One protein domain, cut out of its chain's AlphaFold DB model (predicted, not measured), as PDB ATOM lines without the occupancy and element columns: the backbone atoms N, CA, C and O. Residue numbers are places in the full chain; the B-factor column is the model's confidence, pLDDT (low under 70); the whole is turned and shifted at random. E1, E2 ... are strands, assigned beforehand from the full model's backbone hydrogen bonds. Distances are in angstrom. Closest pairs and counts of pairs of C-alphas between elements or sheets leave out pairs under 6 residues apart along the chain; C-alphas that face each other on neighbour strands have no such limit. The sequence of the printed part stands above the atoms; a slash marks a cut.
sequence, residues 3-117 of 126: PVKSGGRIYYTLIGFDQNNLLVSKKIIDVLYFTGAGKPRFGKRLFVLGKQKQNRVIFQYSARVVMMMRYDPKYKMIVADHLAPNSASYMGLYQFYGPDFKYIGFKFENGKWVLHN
ATOM      1  N   PRO A   3      61.432 107.017  31.510       97.12
ATOM      2  CA  PRO A   3      61.243 106.232  32.725       97.12
ATOM      3  C   PRO A   3      62.501 106.280  33.604       97.12
ATOM      4  O   PRO A   3      63.618 106.131  33.114       97.12
ATOM      5  N   VAL A   4      62.323 106.469  34.911       96.81
ATOM      6  CA  VAL A   4      63.408 106.510  35.901       96.81
ATOM      7  C   VAL A   4      63.013 105.769  37.178       96.81
ATOM      8  O   VAL A   4      61.845 105.765  37.566       96.81
ATOM      9  N   LYS A   5      63.976 105.136  37.857       96.94
ATOM     10  CA  LYS A   5      63.736 104.365  39.090       96.94
ATOM     11  C   LYS A   5      64.239 105.126  40.315       96.94
ATOM     12  O   LYS A   5      65.402 105.507  40.371       96.94
ATOM     13  N   SER A   6      63.387 105.315  41.320       95.88
ATOM     14  CA  SER A   6      63.748 105.959  42.592       95.88
ATOM     15  C   SER A   6      63.074 105.236  43.753       95.88
ATOM     16  O   SER A   6      61.876 104.970  43.698       95.88
ATOM     17  N   GLY A   7      63.836 104.858  44.785       92.62
ATOM     18  CA  GLY A   7      63.292 104.155  45.959       92.62
ATOM     19  C   GLY A   7      62.463 102.911  45.606       92.62
ATOM     20  O   GLY A   7      61.378 102.719  46.147       92.62
ATOM     21  N   GLY A   8      62.910 102.125  44.621       92.75
ATOM     22  CA  GLY A   8      62.216 100.910  44.172       92.75
ATOM     23  C   GLY A   8      60.988 101.128  43.277       92.75
ATOM     24  O   GLY A   8      60.451 100.151  42.770       92.75
ATOM     25  N   ARG A   9      60.566 102.373  43.021       95.00
ATOM     26  CA  ARG A   9      59.401 102.698  42.177       95.00
ATOM     27  C   ARG A   9      59.819 103.321  40.848       95.00
ATOM     28  O   ARG A   9      60.832 104.019  40.782       95.00
ATOM     29  N   ILE A  10      59.031 103.075  39.803       96.69
ATOM     30  CA  ILE A  10      59.201 103.703  38.487       96.69
ATOM     31  C   ILE A  10      58.419 105.017  38.453       96.69
ATOM     32  O   ILE A  10      57.261 105.092  38.866       96.69
ATOM     33  N   TYR A  11      59.080 106.047  37.945       98.06
ATOM     34  CA  TYR A  11      58.560 107.383  37.706       98.06
ATOM     35  C   TYR A  11      58.753 107.728  36.231       98.06
ATOM     36  O   TYR A  11      59.713 107.283  35.604       98.06
ATOM     37  N   TYR A  12      57.873 108.554  35.683       98.25
ATOM     38  CA  TYR A  12      57.912 108.960  34.285       98.25
ATOM     39  C   TYR A  12      58.163 110.455  34.200       98.25
ATOM     40  O   TYR A  12      57.329 111.264  34.597       98.25
ATOM     41  N   THR A  13      59.322 110.829  33.675       98.31
ATOM     42  CA  THR A  13      59.667 112.234  33.471       98.31
ATOM     43  C   THR A  13      59.129 112.705  32.128       98.31
ATOM     44  O   THR A  13      59.306 112.048  31.094       98.31
ATOM     45  N   LEU A  14      58.444 113.839  32.152       98.19
ATOM     46  CA  LEU A  14      57.741 114.432  31.028       98.19
ATOM     47  C   LEU A  14      58.339 115.801  30.722       98.19
ATOM     48  O   LEU A  14      58.715 116.531  31.635       98.19
ATOM     49  N   ILE A  15      58.396 116.129  29.434       97.94
ATOM     50  CA  ILE A  15      58.773 117.452  28.940       97.94
ATOM     51  C   ILE A  15      57.525 118.032  28.280       97.94
ATOM     52  O   ILE A  15      57.000 117.442  27.337       97.94
ATOM     53  N   GLY A  16      57.043 119.148  28.810       97.19
ATOM     54  CA  GLY A  16      55.868 119.869  28.342       97.19
ATOM     55  C   GLY A  16      56.230 121.223  27.742       97.19
ATOM     56  O   GLY A  16      57.285 121.797  28.027       97.19
ATOM     57  N   PHE A  17      55.325 121.734  26.916       97.31
ATOM     58  CA  PHE A  17      55.356 123.085  26.378       97.31
ATOM     59  C   PHE A  17      54.007 123.744  26.658       97.31
ATOM     60  O   PHE A  17      52.968 123.114  26.482       97.31
ATOM     61  N   ASP A  18      54.048 124.987  27.111       97.44
ATOM     62  CA  ASP A  18      52.880 125.820  27.368       97.44
ATOM     63  C   ASP A  18      53.148 127.183  26.722       97.44
ATOM     64  O   ASP A  18      54.126 127.852  27.057       97.44
ATOM     65  N   GLN A  19      52.306 127.581  25.767       94.94
ATOM     66  CA  GLN A  19      52.454 128.858  25.069       94.94
ATOM     67  C   GLN A  19      52.276 130.049  26.021       94.94
ATOM     68  O   GLN A  19      52.835 131.105  25.753       94.94
ATOM     69  N   ASN A  20      51.588 129.855  27.151       97.00
ATOM     70  CA  ASN A  20      51.352 130.787  28.250       97.00
ATOM     71  C   ASN A  20      50.694 132.126  27.855       97.00
ATOM     72  O   ASN A  20      49.560 132.361  28.258       97.00
ATOM     73  N   ASN A  21      51.356 133.012  27.102       96.94
ATOM     74  CA  ASN A  21      50.744 134.213  26.514       96.94
ATOM     75  C   ASN A  21      51.526 134.705  25.274       96.94
ATOM     76  O   ASN A  21      52.518 134.106  24.869       96.94
ATOM     77  N   LEU A  22      51.094 135.825  24.679       97.62
ATOM     78  CA  LEU A  22      51.694 136.391  23.459       97.62
ATOM     79  C   LEU A  22      53.170 136.815  23.601       97.62
ATOM     80  O   LEU A  22      53.844 137.012  22.593       97.62
ATOM     81  N   LEU A  23      53.670 136.996  24.827       97.94
ATOM     82  CA  LEU A  23      55.016 137.506  25.098       97.94
ATOM     83  C   LEU A  23      55.959 136.451  25.680       97.94
ATOM     84  O   LEU A  23      57.167 136.530  25.459       97.94
ATOM     85  N   VAL A  24      55.435 135.479  26.427       98.25
ATOM     86  CA  VAL A  24      56.227 134.515  27.198       98.25
ATOM     87  C   VAL A  24      55.682 133.114  27.004       98.25
ATOM     88  O   VAL A  24      54.518 132.871  27.314       98.25
ATOM     89  N   SER A  25      56.556 132.188  26.619       98.44
ATOM     90  CA  SER A  25      56.299 130.747  26.588       98.44
ATOM     91  C   SER A  25      56.977 130.020  27.750       98.44
ATOM     92  O   SER A  25      57.876 130.549  28.411       98.44
ATOM     93  N   LYS A  26      56.532 128.787  28.013       98.56
ATOM     94  CA  LYS A  26      57.034 127.913  29.073       98.56
ATOM     95  C   LYS A  26      57.472 126.552  28.537       98.56
ATOM     96  O   LYS A  26      56.743 125.889  27.800       98.56
ATOM     97  N   LYS A  27      58.640 126.085  28.978       98.06
ATOM     98  CA  LYS A  27      59.022 124.661  28.930       98.06
ATOM     99  C   LYS A  27      58.985 124.096  30.339       98.06
ATOM    100  O   LYS A  27      59.421 124.746  31.286       98.06
ATOM    101  N   ILE A  28      58.443 122.895  30.479       98.38
ATOM    102  CA  ILE A  28      58.135 122.298  31.778       98.38
ATOM    103  C   ILE A  28      58.752 120.904  31.849       98.38
ATOM    104  O   ILE A  28      58.542 120.107  30.941       98.38
ATOM    105  N   ILE A  29      59.452 120.584  32.938       98.25
ATOM    106  CA  ILE A  29      59.860 119.214  33.268       98.25
ATOM    107  C   ILE A  29      59.095 118.771  34.509       98.25
ATOM    108  O   ILE A  29      59.236 119.379  35.569       98.25
ATOM    109  N   ASP A  30      58.296 117.717  34.382       98.44
ATOM    110  CA  ASP A  30      57.458 117.197  35.463       98.44
ATOM    111  C   ASP A  30      57.565 115.675  35.583       98.44
ATOM    112  O   ASP A  30      58.034 114.993  34.672       98.44
ATOM    113  N   VAL A  31      57.129 115.136  36.716       98.31
ATOM    114  CA  VAL A  31      57.152 113.707  37.007       98.31
ATOM    115  C   VAL A  31      55.740 113.178  37.189       98.31
ATOM    116  O   VAL A  31      55.084 113.481  38.187       98.31
ATOM    117  N   LEU A  32      55.328 112.311  36.270       98.44
ATOM    118  CA  LEU A  32      54.160 111.449  36.383       98.44
ATOM    119  C   LEU A  32      54.518 110.174  37.159       98.44
ATOM    120  O   LEU A  32      55.562 109.553  36.953       98.44
ATOM    121  N   TYR A  33      53.623 109.754  38.038       97.56
ATOM    122  CA  TYR A  33      53.669 108.464  38.710       97.56
ATOM    123  C   TYR A  33      52.265 107.964  39.002       97.56
ATOM    124  O   TYR A  33      51.312 108.737  39.034       97.56
ATOM    125  N   PHE A  34      52.146 106.670  39.258       96.94
ATOM    126  CA  PHE A  34      50.878 106.055  39.619       96.94
ATOM    127  C   PHE A  34      50.865 105.737  41.114       96.94
ATOM    128  O   PHE A  34      51.886 105.366  41.702       96.94
ATOM    129  N   THR A  35      49.722 105.948  41.765       94.94
ATOM    130  CA  THR A  35      49.511 105.503  43.148       94.94
ATOM    131  C   THR A  35      49.389 103.979  43.208       94.94
ATOM    132  O   THR A  35      49.275 103.323  42.178       94.94
ATOM    133  N   GLY A  36      49.367 103.403  44.417       92.50
ATOM    134  CA  GLY A  36      49.121 101.962  44.581       92.50
ATOM    135  C   GLY A  36      47.782 101.500  43.990       92.50
ATOM    136  O   GLY A  36      47.678 100.371  43.540       92.50
ATOM    137  N   ALA A  37      46.793 102.398  43.911       95.62
ATOM    138  CA  ALA A  37      45.503 102.156  43.264       95.62
ATOM    139  C   ALA A  37      45.505 102.453  41.747       95.62
ATOM    140  O   ALA A  37      44.444 102.601  41.151       95.62
ATOM    141  N   GLY A  38      46.674 102.651  41.128       95.12
ATOM    142  CA  GLY A  38      46.799 102.907  39.690       95.12
ATOM    143  C   GLY A  38      46.358 104.300  39.225       95.12
ATOM    144  O   GLY A  38      46.272 104.536  38.025       95.12
ATOM    145  N   LYS A  39      46.096 105.255  40.131       97.88
ATOM    146  CA  LYS A  39      45.687 106.620  39.743       97.88
ATOM    147  C   LYS A  39      46.903 107.481  39.375       97.88
ATOM    148  O   LYS A  39      47.859 107.502  40.159       97.88
ATOM    149  N   PRO A  40      46.886 108.220  38.249       97.56
ATOM    150  CA  PRO A  40      47.992 109.088  37.862       97.56
ATOM    151  C   PRO A  40      48.105 110.294  38.804       97.56
ATOM    152  O   PRO A  40      47.111 110.903  39.199       97.56
ATOM    153  N   ARG A  41      49.336 110.654  39.163       97.94
ATOM    154  CA  ARG A  41      49.697 111.856  39.922       97.94
ATOM    155  C   ARG A  41      50.940 112.493  39.318       97.94
ATOM    156  O   ARG A  41      51.824 111.801  38.825       97.94
ATOM    157  N   PHE A  42      51.013 113.812  39.413       98.00
ATOM    158  CA  PHE A  42      52.113 114.622  38.895       98.00
ATOM    159  C   PHE A  42      52.869 115.316  40.034       98.00
ATOM    160  O   PHE A  42      52.410 115.314  41.181       98.00
ATOM    161  N   GLY A  43      54.021 115.919  39.736       96.94
ATOM    162  CA  GLY A  43      54.749 116.753  40.689       96.94
ATOM    163  C   GLY A  43      55.473 115.978  41.788       96.94
ATOM    164  O   GLY A  43      55.540 116.440  42.930       96.94
ATOM    165  N   LYS A  44      56.024 114.793  41.496       97.19
ATOM    166  CA  LYS A  44      56.914 114.131  42.463       97.19
ATOM    167  C   LYS A  44      58.186 114.970  42.648       97.19
ATOM    168  O   LYS A  44      58.846 115.327  41.680       97.19
ATOM    169  N   ARG A  45      58.577 115.205  43.905       96.81
ATOM    170  CA  ARG A  45      59.780 115.965  44.293       96.81
ATOM    171  C   ARG A  45      61.096 115.247  43.960       96.81
ATOM    172  O   ARG A  45      61.777 114.757  44.862       96.81
ATOM    173  N   LEU A  46      61.433 115.151  42.673       97.69
ATOM    174  CA  LEU A  46      62.643 114.486  42.175       97.69
ATOM    175  C   LEU A  46      63.686 115.441  41.592       97.69
ATOM    176  O   LEU A  46      64.757 114.967  41.238       97.69
ATOM    177  N   PHE A  47      63.430 116.747  41.504       98.38
ATOM    178  CA  PHE A  47      64.405 117.699  40.966       98.38
ATOM    179  C   PHE A  47      65.246 118.315  42.082       98.38
ATOM    180  O   PHE A  47      64.702 118.719  43.112       98.38
ATOM    181  N   VAL A  48      66.559 118.397  41.880       97.94
ATOM    182  CA  VAL A  48      67.532 119.022  42.782       97.94
ATOM    183  C   VAL A  48      68.276 120.108  42.013       97.94
ATOM    184  O   VAL A  48      69.058 119.816  41.111       97.94
ATOM    185  N   LEU A  49      68.006 121.364  42.359       95.81
ATOM    186  CA  LEU A  49      68.602 122.556  41.759       95.81
ATOM    187  C   LEU A  49      69.448 123.230  42.845       95.81
ATOM    188  O   LEU A  49      68.935 123.969  43.690       95.81
ATOM    189  N   GLY A  50      70.738 122.888  42.893       92.88
ATOM    190  CA  GLY A  50      71.618 123.265  44.000       92.88
ATOM    191  C   GLY A  50      71.110 122.711  45.336       92.88
ATOM    192  O   GLY A  50      70.935 121.505  45.496       92.88
ATOM    193  N   LYS A  51      70.831 123.593  46.303       92.31
ATOM    194  CA  LYS A  51      70.276 123.210  47.618       92.31
ATOM    195  C   LYS A  51      68.758 122.985  47.597       92.31
ATOM    196  O   LYS A  51      68.204 122.450  48.558       92.31
ATOM    197  N   GLN A  52      68.075 123.384  46.523       95.56
ATOM    198  CA  GLN A  52      66.618 123.354  46.443       95.56
ATOM    199  C   GLN A  52      66.111 122.047  45.842       95.56
ATOM    200  O   GLN A  52      66.631 121.552  44.846       95.56
ATOM    201  N   LYS A  53      65.040 121.506  46.428       95.94
ATOM    202  CA  LYS A  53      64.317 120.351  45.882       95.94
ATOM    203  C   LYS A  53      62.975 120.804  45.329       95.94
ATOM    204  O   LYS A  53      62.190 121.369  46.095       95.94
ATOM    205  N   GLN A  54      62.674 120.480  44.080       96.94
ATOM    206  CA  GLN A  54      61.450 120.907  43.399       96.94
ATOM    207  C   GLN A  54      60.628 119.727  42.869       96.94
ATOM    208  O   GLN A  54      61.143 118.631  42.629       96.94
ATOM    209  N   ASN A  55      59.325 119.967  42.709       97.50
ATOM    210  CA  ASN A  55      58.364 119.015  42.144       97.50
ATOM    211  C   ASN A  55      58.360 119.037  40.613       97.50
ATOM    212  O   ASN A  55      58.041 118.034  39.986       97.50
ATOM    213  N   ARG A  56      58.709 120.188  40.037       97.75
ATOM    214  CA  ARG A  56      58.689 120.496  38.611       97.75
ATOM    215  C   ARG A  56      59.717 121.588  38.350       97.75
ATOM    216  O   ARG A  56      59.937 122.414  39.230       97.75
ATOM    217  N   VAL A  57      60.289 121.610  37.155       98.06
ATOM    218  CA  VAL A  57      61.120 122.720  36.672       98.06
ATOM    219  C   VAL A  57      60.362 123.445  35.570       98.06
ATOM    220  O   VAL A  57      59.808 122.796  34.683       98.06
ATOM    221  N   ILE A  58      60.308 124.773  35.633       97.94
ATOM    222  CA  ILE A  58      59.633 125.612  34.639       97.94
ATOM    223  C   ILE A  58      60.629 126.649  34.142       97.94
ATOM    224  O   ILE A  58      61.208 127.385  34.934       97.94
ATOM    225  N   PHE A  59      60.795 126.709  32.830       98.12
ATOM    226  CA  PHE A  59      61.577 127.725  32.146       98.12
ATOM    227  C   PHE A  59      60.624 128.687  31.466       98.12
ATOM    228  O   PHE A  59      59.724 128.239  30.760       98.12
ATOM    229  N   GLN A  60      60.831 129.982  31.677       98.12
ATOM    230  CA  GLN A  60      60.092 131.055  31.022       98.12
ATOM    231  C   GLN A  60      61.040 131.825  30.111       98.12
ATOM    232  O   GLN A  60      62.153 132.156  30.512       98.12
ATOM    233  N   TYR A  61      60.598 132.077  28.886       98.44
ATOM    234  CA  TYR A  61      61.387 132.757  27.864       98.44
ATOM    235  C   TYR A  61      60.477 133.464  26.868       98.44
ATOM    236  O   TYR A  61      59.261 133.246  26.859       98.44
ATOM    237  N   SER A  62      61.071 134.308  26.026       98.19
ATOM    238  CA  SER A  62      60.353 135.040  24.991       98.19
ATOM    239  C   SER A  62      59.557 134.086  24.106       98.19
ATOM    240  O   SER A  62      60.106 133.126  23.572       98.19
ATOM    241  N   ALA A  63      58.278 134.378  23.872       97.94
ATOM    242  CA  ALA A  63      57.457 133.602  22.938       97.94
ATOM    243  C   ALA A  63      57.961 133.687  21.480       97.94
ATOM    244  O   ALA A  63      57.491 132.952  20.616       97.94
ATOM    245  N   ARG A  64      58.912 134.588  21.200       97.00
ATOM    246  CA  ARG A  64      59.499 134.818  19.871       97.00
ATOM    247  C   ARG A  64      60.728 133.958  19.577       97.00
ATOM    248  O   ARG A  64      61.241 134.023  18.465       97.00
ATOM    249  N   VAL A  65      61.226 133.194  20.549       96.50
ATOM    250  CA  VAL A  65      62.417 132.347  20.383       96.50
ATOM    251  C   VAL A  65      62.085 130.887  20.659       96.50
ATOM    252  O   VAL A  65      61.064 130.566  21.264       96.50
ATOM    253  N   VAL A  66      62.962 129.987  20.225       94.69
ATOM    254  CA  VAL A  66      62.844 128.552  20.500       94.69
ATOM    255  C   VAL A  66      63.864 128.166  21.561       94.69
ATOM    256  O   VAL A  66      65.045 128.447  21.404       94.69
ATOM    257  N   MET A  67      63.403 127.492  22.615       95.81
ATOM    258  CA  MET A  67      64.258 126.859  23.620       95.81
ATOM    259  C   MET A  67      64.316 125.346  23.375       95.81
ATOM    260  O   MET A  67      63.292 124.649  23.453       95.81
ATOM    261  N   MET A  68      65.514 124.816  23.131       96.06
ATOM    262  CA  MET A  68      65.754 123.380  23.078       96.06
ATOM    263  C   MET A  68      65.654 122.776  24.480       96.06
ATOM    264  O   MET A  68      66.266 123.240  25.440       96.06
ATOM    265  N   MET A  69      64.902 121.681  24.588       97.50
ATOM    266  CA  MET A  69      64.882 120.829  25.772       97.50
ATOM    267  C   MET A  69      64.517 119.406  25.368       97.50
ATOM    268  O   MET A  69      63.421 119.164  24.860       97.50
ATOM    269  N   ARG A  70      65.430 118.459  25.585       96.38
ATOM    270  CA  ARG A  70      65.234 117.053  25.210       96.38
ATOM    271  C   ARG A  70      66.029 116.118  26.105       96.38
ATOM    272  O   ARG A  70      67.063 116.491  26.644       96.38
ATOM    273  N   TYR A  71      65.576 114.875  26.212       96.81
ATOM    274  CA  TYR A  71      66.421 113.821  26.759       96.81
ATOM    275  C   TYR A  71      67.479 113.419  25.732       96.81
ATOM    276  O   TYR A  71      67.163 113.192  24.562       96.81
ATOM    277  N   ASP A  72      68.727 113.334  26.171       95.12
ATOM    278  CA  ASP A  72      69.840 112.832  25.387       95.12
ATOM    279  C   ASP A  72      70.295 111.474  25.952       95.12
ATOM    280  O   ASP A  72      70.812 111.413  27.074       95.12
ATOM    281  N   PRO A  73      70.108 110.369  25.207       92.06
ATOM    282  CA  PRO A  73      70.423 109.031  25.696       92.06
ATOM    283  C   PRO A  73      71.927 108.790  25.859       92.06
ATOM    284  O   PRO A  73      72.308 107.963  26.687       92.06
ATOM    285  N   LYS A  74      72.783 109.517  25.125       90.50
ATOM    286  CA  LYS A  74      74.243 109.386  25.228       90.50
ATOM    287  C   LYS A  74      74.733 109.917  26.569       90.50
ATOM    288  O   LYS A  74      75.515 109.255  27.244       90.50
ATOM    289  N   TYR A  75      74.252 111.095  26.957       90.00
ATOM    290  CA  TYR A  75      74.614 111.706  28.238       90.00
ATOM    291  C   TYR A  75      73.741 111.208  29.398       90.00
ATOM    292  O   TYR A  75      74.090 111.426  30.556       90.00
ATOM    293  N   LYS A  76      72.629 110.517  29.102       93.06
ATOM    294  CA  LYS A  76      71.598 110.099  30.069       93.06
ATOM    295  C   LYS A  76      71.079 111.284  30.891       93.06
ATOM    296  O   LYS A  76      70.910 111.207  32.109       93.06
ATOM    297  N   MET A  77      70.848 112.398  30.203       96.50
ATOM    298  CA  MET A  77      70.447 113.676  30.787       96.50
ATOM    299  C   MET A  77      69.276 114.271  30.022       96.50
ATOM    300  O   MET A  77      69.136 114.051  28.822       96.50
ATOM    301  N   ILE A  78      68.478 115.101  30.686       97.81
ATOM    302  CA  ILE A  78      67.655 116.088  29.988       97.81
ATOM    303  C   ILE A  78      68.540 117.305  29.745       97.81
ATOM    304  O   ILE A  78      68.905 117.992  30.692       97.81
ATOM    305  N   VAL A  79      68.900 117.541  28.491       97.44
ATOM    306  CA  VAL A  79      69.696 118.690  28.057       97.44
ATOM    307  C   VAL A  79      68.743 119.817  27.685       97.44
ATOM    308  O   VAL A  79      67.746 119.585  26.992       97.44
ATOM    309  N   ALA A  80      69.052 121.024  28.136       97.56
ATOM    310  CA  ALA A  80      68.284 122.224  27.856       97.56
ATOM    311  C   ALA A  80      69.213 123.401  27.548       97.56
ATOM    312  O   ALA A  80      70.327 123.462  28.072       97.56
ATOM    313  N   ASP A  81      68.737 124.332  26.726       97.50
ATOM    314  CA  ASP A  81      69.395 125.630  26.579       97.50
ATOM    315  C   ASP A  81      69.402 126.354  27.930       97.50
ATOM    316  O   ASP A  81      68.406 126.345  28.664       97.50
ATOM    317  N   HIS A  82      70.522 126.993  28.254       97.19
ATOM    318  CA  HIS A  82      70.544 128.003  29.299       97.19
ATOM    319  C   HIS A  82      69.899 129.290  28.765       97.19
ATOM    320  O   HIS A  82      70.027 129.625  27.587       97.19
ATOM    321  N   LEU A  83      69.146 129.979  29.623       97.19
ATOM    322  CA  LEU A  83      68.384 131.166  29.252       97.19
ATOM    323  C   LEU A  83      68.929 132.383  29.985       97.19
ATOM    324  O   LEU A  83      69.025 132.379  31.213       97.19
ATOM    325  N   ALA A  84      69.191 133.446  29.237       97.19
ATOM    326  CA  ALA A  84      69.599 134.732  29.777       97.19
ATOM    327  C   ALA A  84      68.841 135.867  29.073       97.19
ATOM    328  O   ALA A  84      68.412 135.705  27.925       97.19
ATOM    329  N   PRO A  85      68.645 137.019  29.737       96.94
ATOM    330  CA  PRO A  85      68.177 138.211  29.052       96.94
ATOM    331  C   PRO A  85      69.275 138.755  28.129       96.94
ATOM    332  O   PRO A  85      70.464 138.651  28.432       96.94
ATOM    333  N   ASN A  86      68.885 139.404  27.035       88.88
ATOM    334  CA  ASN A  86      69.825 140.066  26.118       88.88
ATOM    335  C   ASN A  86      70.504 141.324  26.709       88.88
ATOM    336  O   ASN A  86      71.438 141.850  26.111       88.88
ATOM    337  N   SER A  87      70.045 141.809  27.866       94.50
ATOM    338  CA  SER A  87      70.673 142.874  28.651       94.50
ATOM    339  C   SER A  87      70.429 142.648  30.142       94.50
ATOM    340  O   SER A  87      69.350 142.202  30.542       94.50
ATOM    341  N   ALA A  88      71.395 143.023  30.985       94.06
ATOM    342  CA  ALA A  88      71.264 142.958  32.443       94.06
ATOM    343  C   ALA A  88      70.069 143.776  32.971       94.06
ATOM    344  O   ALA A  88      69.436 143.379  33.946       94.06
ATOM    345  N   SER A  89      69.705 144.868  32.284       96.38
ATOM    346  CA  SER A  89      68.548 145.712  32.623       96.38
ATOM    347  C   SER A  89      67.198 144.997  32.505       96.38
ATOM    348  O   SER A  89      66.196 145.510  32.995       96.38
ATOM    349  N   TYR A  90      67.146 143.833  31.851       95.62
ATOM    350  CA  TYR A  90      65.921 143.054  31.650       95.62
ATOM    351  C   TYR A  90      65.852 141.794  32.514       95.62
ATOM    352  O   TYR A  90      65.024 140.916  32.268       95.62
ATOM    353  N   MET A  91      66.698 141.679  33.538       95.19
ATOM    354  CA  MET A  91      66.620 140.570  34.484       95.19
ATOM    355  C   MET A  91      65.222 140.497  35.128       95.19
ATOM    356  O   MET A  91      64.674 141.495  35.583       95.19
ATOM    357  N   GLY A  92      64.625 139.304  35.129       95.88
ATOM    358  CA  GLY A  92      63.259 139.044  35.598       95.88
ATOM    359  C   GLY A  92      62.158 139.294  34.560       95.88
ATOM    360  O   GLY A  92      61.034 138.829  34.743       95.88
ATOM    361  N   LEU A  93      62.465 139.958  33.443       97.12
ATOM    362  CA  LEU A  93      61.526 140.209  32.350       97.12
ATOM    363  C   LEU A  93      61.642 139.108  31.286       97.12
ATOM    364  O   LEU A  93      62.312 139.263  30.264       97.12
ATOM    365  N   TYR A  94      60.990 137.969  31.535       97.31
ATOM    366  CA  TYR A  94      61.128 136.746  30.729       97.31
ATOM    367  C   TYR A  94      60.803 136.898  29.236       97.31
ATOM    368  O   TYR A  94      61.274 136.095  28.435       97.31
ATOM    369  N   GLN A  95      60.065 137.932  28.826       97.50
ATOM    370  CA  GLN A  95      59.830 138.247  27.412       97.50
ATOM    371  C   GLN A  95      61.113 138.623  26.647       97.50
ATOM    372  O   GLN A  95      61.115 138.593  25.415       97.50
ATOM    373  N   PHE A  96      62.190 138.952  27.365       97.81
ATOM    374  CA  PHE A  96      63.516 139.253  26.820       97.81
ATOM    375  C   PHE A  96      64.532 138.123  27.038       97.81
ATOM    376  O   PHE A  96      65.696 138.276  26.675       97.81
ATOM    377  N   TYR A  97      64.114 136.998  27.630       98.31
ATOM    378  CA  TYR A  97      64.984 135.845  27.855       98.31
ATOM    379  C   TYR A  97      65.023 134.958  26.611       98.31
ATOM    380  O   TYR A  97      63.981 134.657  26.021       98.31
ATOM    381  N   GLY A  98      66.216 134.490  26.257       97.62
ATOM    382  CA  GLY A  98      66.436 133.531  25.179       97.62
ATOM    383  C   GLY A  98      67.700 132.696  25.399       97.62
ATOM    384  O   GLY A  98      68.420 132.935  26.371       97.62
ATOM    385  N   PRO A  99      67.948 131.694  24.536       97.06
ATOM    386  CA  PRO A  99      69.153 130.874  24.604       97.06
ATOM    387  C   PRO A  99      70.432 131.713  24.510       97.06
ATOM    388  O   PRO A  99      70.546 132.557  23.623       97.06
ATOM    389  N   ASP A 100      71.408 131.449  25.378       94.88
ATOM    390  CA  ASP A 100      72.709 132.141  25.404       94.88
ATOM    391  C   ASP A 100      73.871 131.276  24.877       94.88
ATOM    392  O   ASP A 100      75.041 131.541  25.152       94.88
ATOM    393  N   PHE A 101      73.535 130.230  24.115       91.50
ATOM    394  CA  PHE A 101      74.452 129.228  23.554       91.50
ATOM    395  C   PHE A 101      75.185 128.353  24.578       91.50
ATOM    396  O   PHE A 101      76.057 127.567  24.199       91.50
ATOM    397  N   LYS A 102      74.814 128.424  25.858       95.25
ATOM    398  CA  LYS A 102      75.237 127.455  26.870       95.25
ATOM    399  C   LYS A 102      74.151 126.412  27.088       95.25
ATOM    400  O   LYS A 102      72.977 126.613  26.777       95.25
ATOM    401  N   TYR A 103      74.554 125.288  27.670       96.56
ATOM    402  CA  TYR A 103      73.651 124.194  27.990       96.56
ATOM    403  C   TYR A 103      73.690 123.878  29.475       96.56
ATOM    404  O   TYR A 103      74.744 123.871  30.114       96.56
ATOM    405  N   ILE A 104      72.524 123.524  29.996       97.25
ATOM    406  CA  ILE A 104      72.376 122.874  31.290       97.25
ATOM    407  C   ILE A 104      71.871 121.448  31.086       97.25
ATOM    408  O   ILE A 104      71.247 121.113  30.073       97.25
ATOM    409  N   GLY A 105      72.132 120.595  32.067       97.50
ATOM    410  CA  GLY A 105      71.698 119.208  32.068       97.50
ATOM    411  C   GLY A 105      71.032 118.835  33.376       97.50
ATOM    412  O   GLY A 105      71.565 119.102  34.445       97.50
ATOM    413  N   PHE A 106      69.904 118.142  33.310       98.12
ATOM    414  CA  PHE A 106      69.401 117.375  34.441       98.12
ATOM    415  C   PHE A 106      69.886 115.944  34.285       98.12
ATOM    416  O   PHE A 106      69.436 115.243  33.378       98.12
ATOM    417  N   LYS A 107      70.788 115.492  35.155       97.50
ATOM    418  CA  LYS A 107      71.263 114.105  35.181       97.50
ATOM    419  C   LYS A 107      70.531 113.327  36.261       97.50
ATOM    420  O   LYS A 107      70.317 113.843  37.355       97.50
ATOM    421  N   PHE A 108      70.112 112.102  35.958       96.94
ATOM    422  CA  PHE A 108      69.427 111.278  36.947       96.94
ATOM    423  C   PHE A 108      70.441 110.514  37.805       96.94
ATOM    424  O   PHE A 108      71.054 109.552  37.346       96.94
ATOM    425  N   GLU A 109      70.616 110.940  39.052       95.38
ATOM    426  CA  GLU A 109      71.604 110.420  39.995       95.38
ATOM    427  C   GLU A 109      70.968 110.229  41.373       95.38
ATOM    428  O   GLU A 109      70.171 111.051  41.828       95.38
ATOM    429  N   ASN A 110      71.286 109.119  42.047       94.06
ATOM    430  CA  ASN A 110      70.772 108.812  43.389       94.06
ATOM    431  C   ASN A 110      69.236 108.956  43.502       94.06
ATOM    432  O   ASN A 110      68.695 109.457  44.491       94.06
ATOM    433  N   GLY A 111      68.527 108.535  42.447       95.94
ATOM    434  CA  GLY A 111      67.068 108.567  42.369       95.94
ATOM    435  C   GLY A 111      66.458 109.956  42.142       95.94
ATOM    436  O   GLY A 111      65.263 110.119  42.411       95.94
ATOM    437  N   LYS A 112      67.238 110.951  41.701       97.69
ATOM    438  CA  LYS A 112      66.798 112.339  41.487       97.69
ATOM    439  C   LYS A 112      67.412 112.940  40.226       97.69
ATOM    440  O   LYS A 112      68.515 112.587  39.843       97.69
ATOM    441  N   TRP A 113      66.717 113.886  39.612       98.25
ATOM    442  CA  TRP A 113      67.250 114.748  38.562       98.25
ATOM    443  C   TRP A 113      68.049 115.891  39.188       98.25
ATOM    444  O   TRP A 113      67.466 116.786  39.798       98.25
ATOM    445  N   VAL A 114      69.368 115.859  39.047       98.19
ATOM    446  CA  VAL A 114      70.295 116.873  39.560       98.19
ATOM    447  C   VAL A 114      70.672 117.827  38.432       98.19
ATOM    448  O   VAL A 114      71.019 117.382  37.339       98.19
ATOM    449  N   LEU A 115      70.566 119.133  38.684       98.00
ATOM    450  CA  LEU A 115      70.983 120.173  37.745       98.00
ATOM    451  C   LEU A 115      72.514 120.270  37.687       98.00
ATOM    452  O   LEU A 115      73.168 120.459  38.711       98.00
ATOM    453  N   HIS A 116      73.050 120.234  36.474       96.81
ATOM    454  CA  HIS A 116      74.428 120.547  36.130       96.81
ATOM    455  C   HIS A 116      74.434 121.730  35.161       96.81
ATOM    456  O   HIS A 116      73.734 121.704  34.146       96.81
ATOM    457  N   ASN A 117      75.224 122.750  35.478       94.31
ATOM    458  CA  ASN A 117      75.411 123.915  34.618       94.31
ATOM    459  C   ASN A 117      76.596 123.708  33.667       94.31
ATOM    460  O   ASN A 117      77.431 122.836  33.910       94.31
TER     461      ASN A 117
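This is residues 3 to 117 of the 126 residues of an uncharacterized protein of Planctomycetes bacterium (UniProt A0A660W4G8). Two strongly twisted sheets lie face to face as an elongated sandwich: a six-stranded sheet, E5 E4 E10 E9 E8 E7, covers a four-stranded sheet, E1 E2 E3 E6, that is curled like part of a barrel. Their best planes are 34 degrees apart, and the long links after E3 and E8 lie at opposite ends of the longest axis. The printed part has 115 residues with ten named strands, E1 to E10 in order along the chain, and no named helix; the class is all strand. The larger sheet is mixed and the smaller all antiparallel. The whole is compact, with a radius of gyration of the C-alphas of 15.2 A, and the C-alphas span 48 by 27 by 26 A.

The largest sheet runs, strand beside strand, E5, residues 52 to 54, E4, residues 47 to 49, E10, residues 112 to 116, E9, residues 97 to 109, E8, residues 77 to 85, and E7, residues 69 to 72. E7 E8 E9 E10 form a meander, each strand the antiparallel neighbour of the one before. E8 and E9 are a hairpin, with N 80 and O 104 2.9 A apart, within hydrogen-bond range. E9 bends by 87 degrees at residue 101. In the hairpin E7 and E8, N 70 and O 79 are 2.9 A apart, and in the hairpin E9 and E10, N 107 and O 114 are 2.9 A apart, both within hydrogen-bond range. E4 and E10 are parallel, at 29 degrees, with N 48 and O 113 within hydrogen-bond range at 2.8 A. The hairpin E4 and E5 has N 49 and O 52 within hydrogen-bond range at 2.8 A. The other sheet of the sandwich runs E1, residues 3 to 6, E2, residues 9 to 18, E3, residues 24 to 34, and E6, residues 56 to 62. E1 E2 E3 form a second meander. The pairing is staggered: E2 pairs with E1 over residues 9 to 12 and with E3 over residues 12 to 18. N 4 and O 11 of E1 and E2 are 2.8 A apart, N 14 and O 30 of E2 and E3 2.8 A, and N 29 and O 57 of E3 and E6 2.8 A, each within hydrogen-bond range. E5 runs on into E6 across a break of 1 residue, at 91 degrees. The parts of the two sheets that face each other are 9.5 A centre to centre, with the strands at 22 degrees. Between the sheets, the closest C-alphas of E6 and E9 are those of Tyr 61 and Tyr 97, 4.7 A apart. E2 and E9 are apart.

From first to last C-alpha, E3 is 31.5 A long, E9 28.9 A, E2 28.2 A, E8 24.7 A and E6 20.0 A. E9 is the longest strand by residues, with 13. E1 begins at C-alpha 3 at (61.243, 106.232, 32.725). E9 begins at C-alpha 97 at (64.984, 135.845, 27.855). E10 ends at C-alpha 116 at (74.428, 120.547, 36.130).

The two C-alphas farthest apart in the domain are those of Ala 37 and Ser 89, 50.4 A. The links E3 to E4, of 12 residues, and E8 to E9, of 11, are long. Residues 33 to 34 of E3 pair with residues 40 to 41, antiparallel. The chain changes sheet at the links E3 to E4, E5 to E6 and E6 to E7. The printed part has no cut. The mean pLDDT of the printed part is 96.5, and no printed residue is under 70.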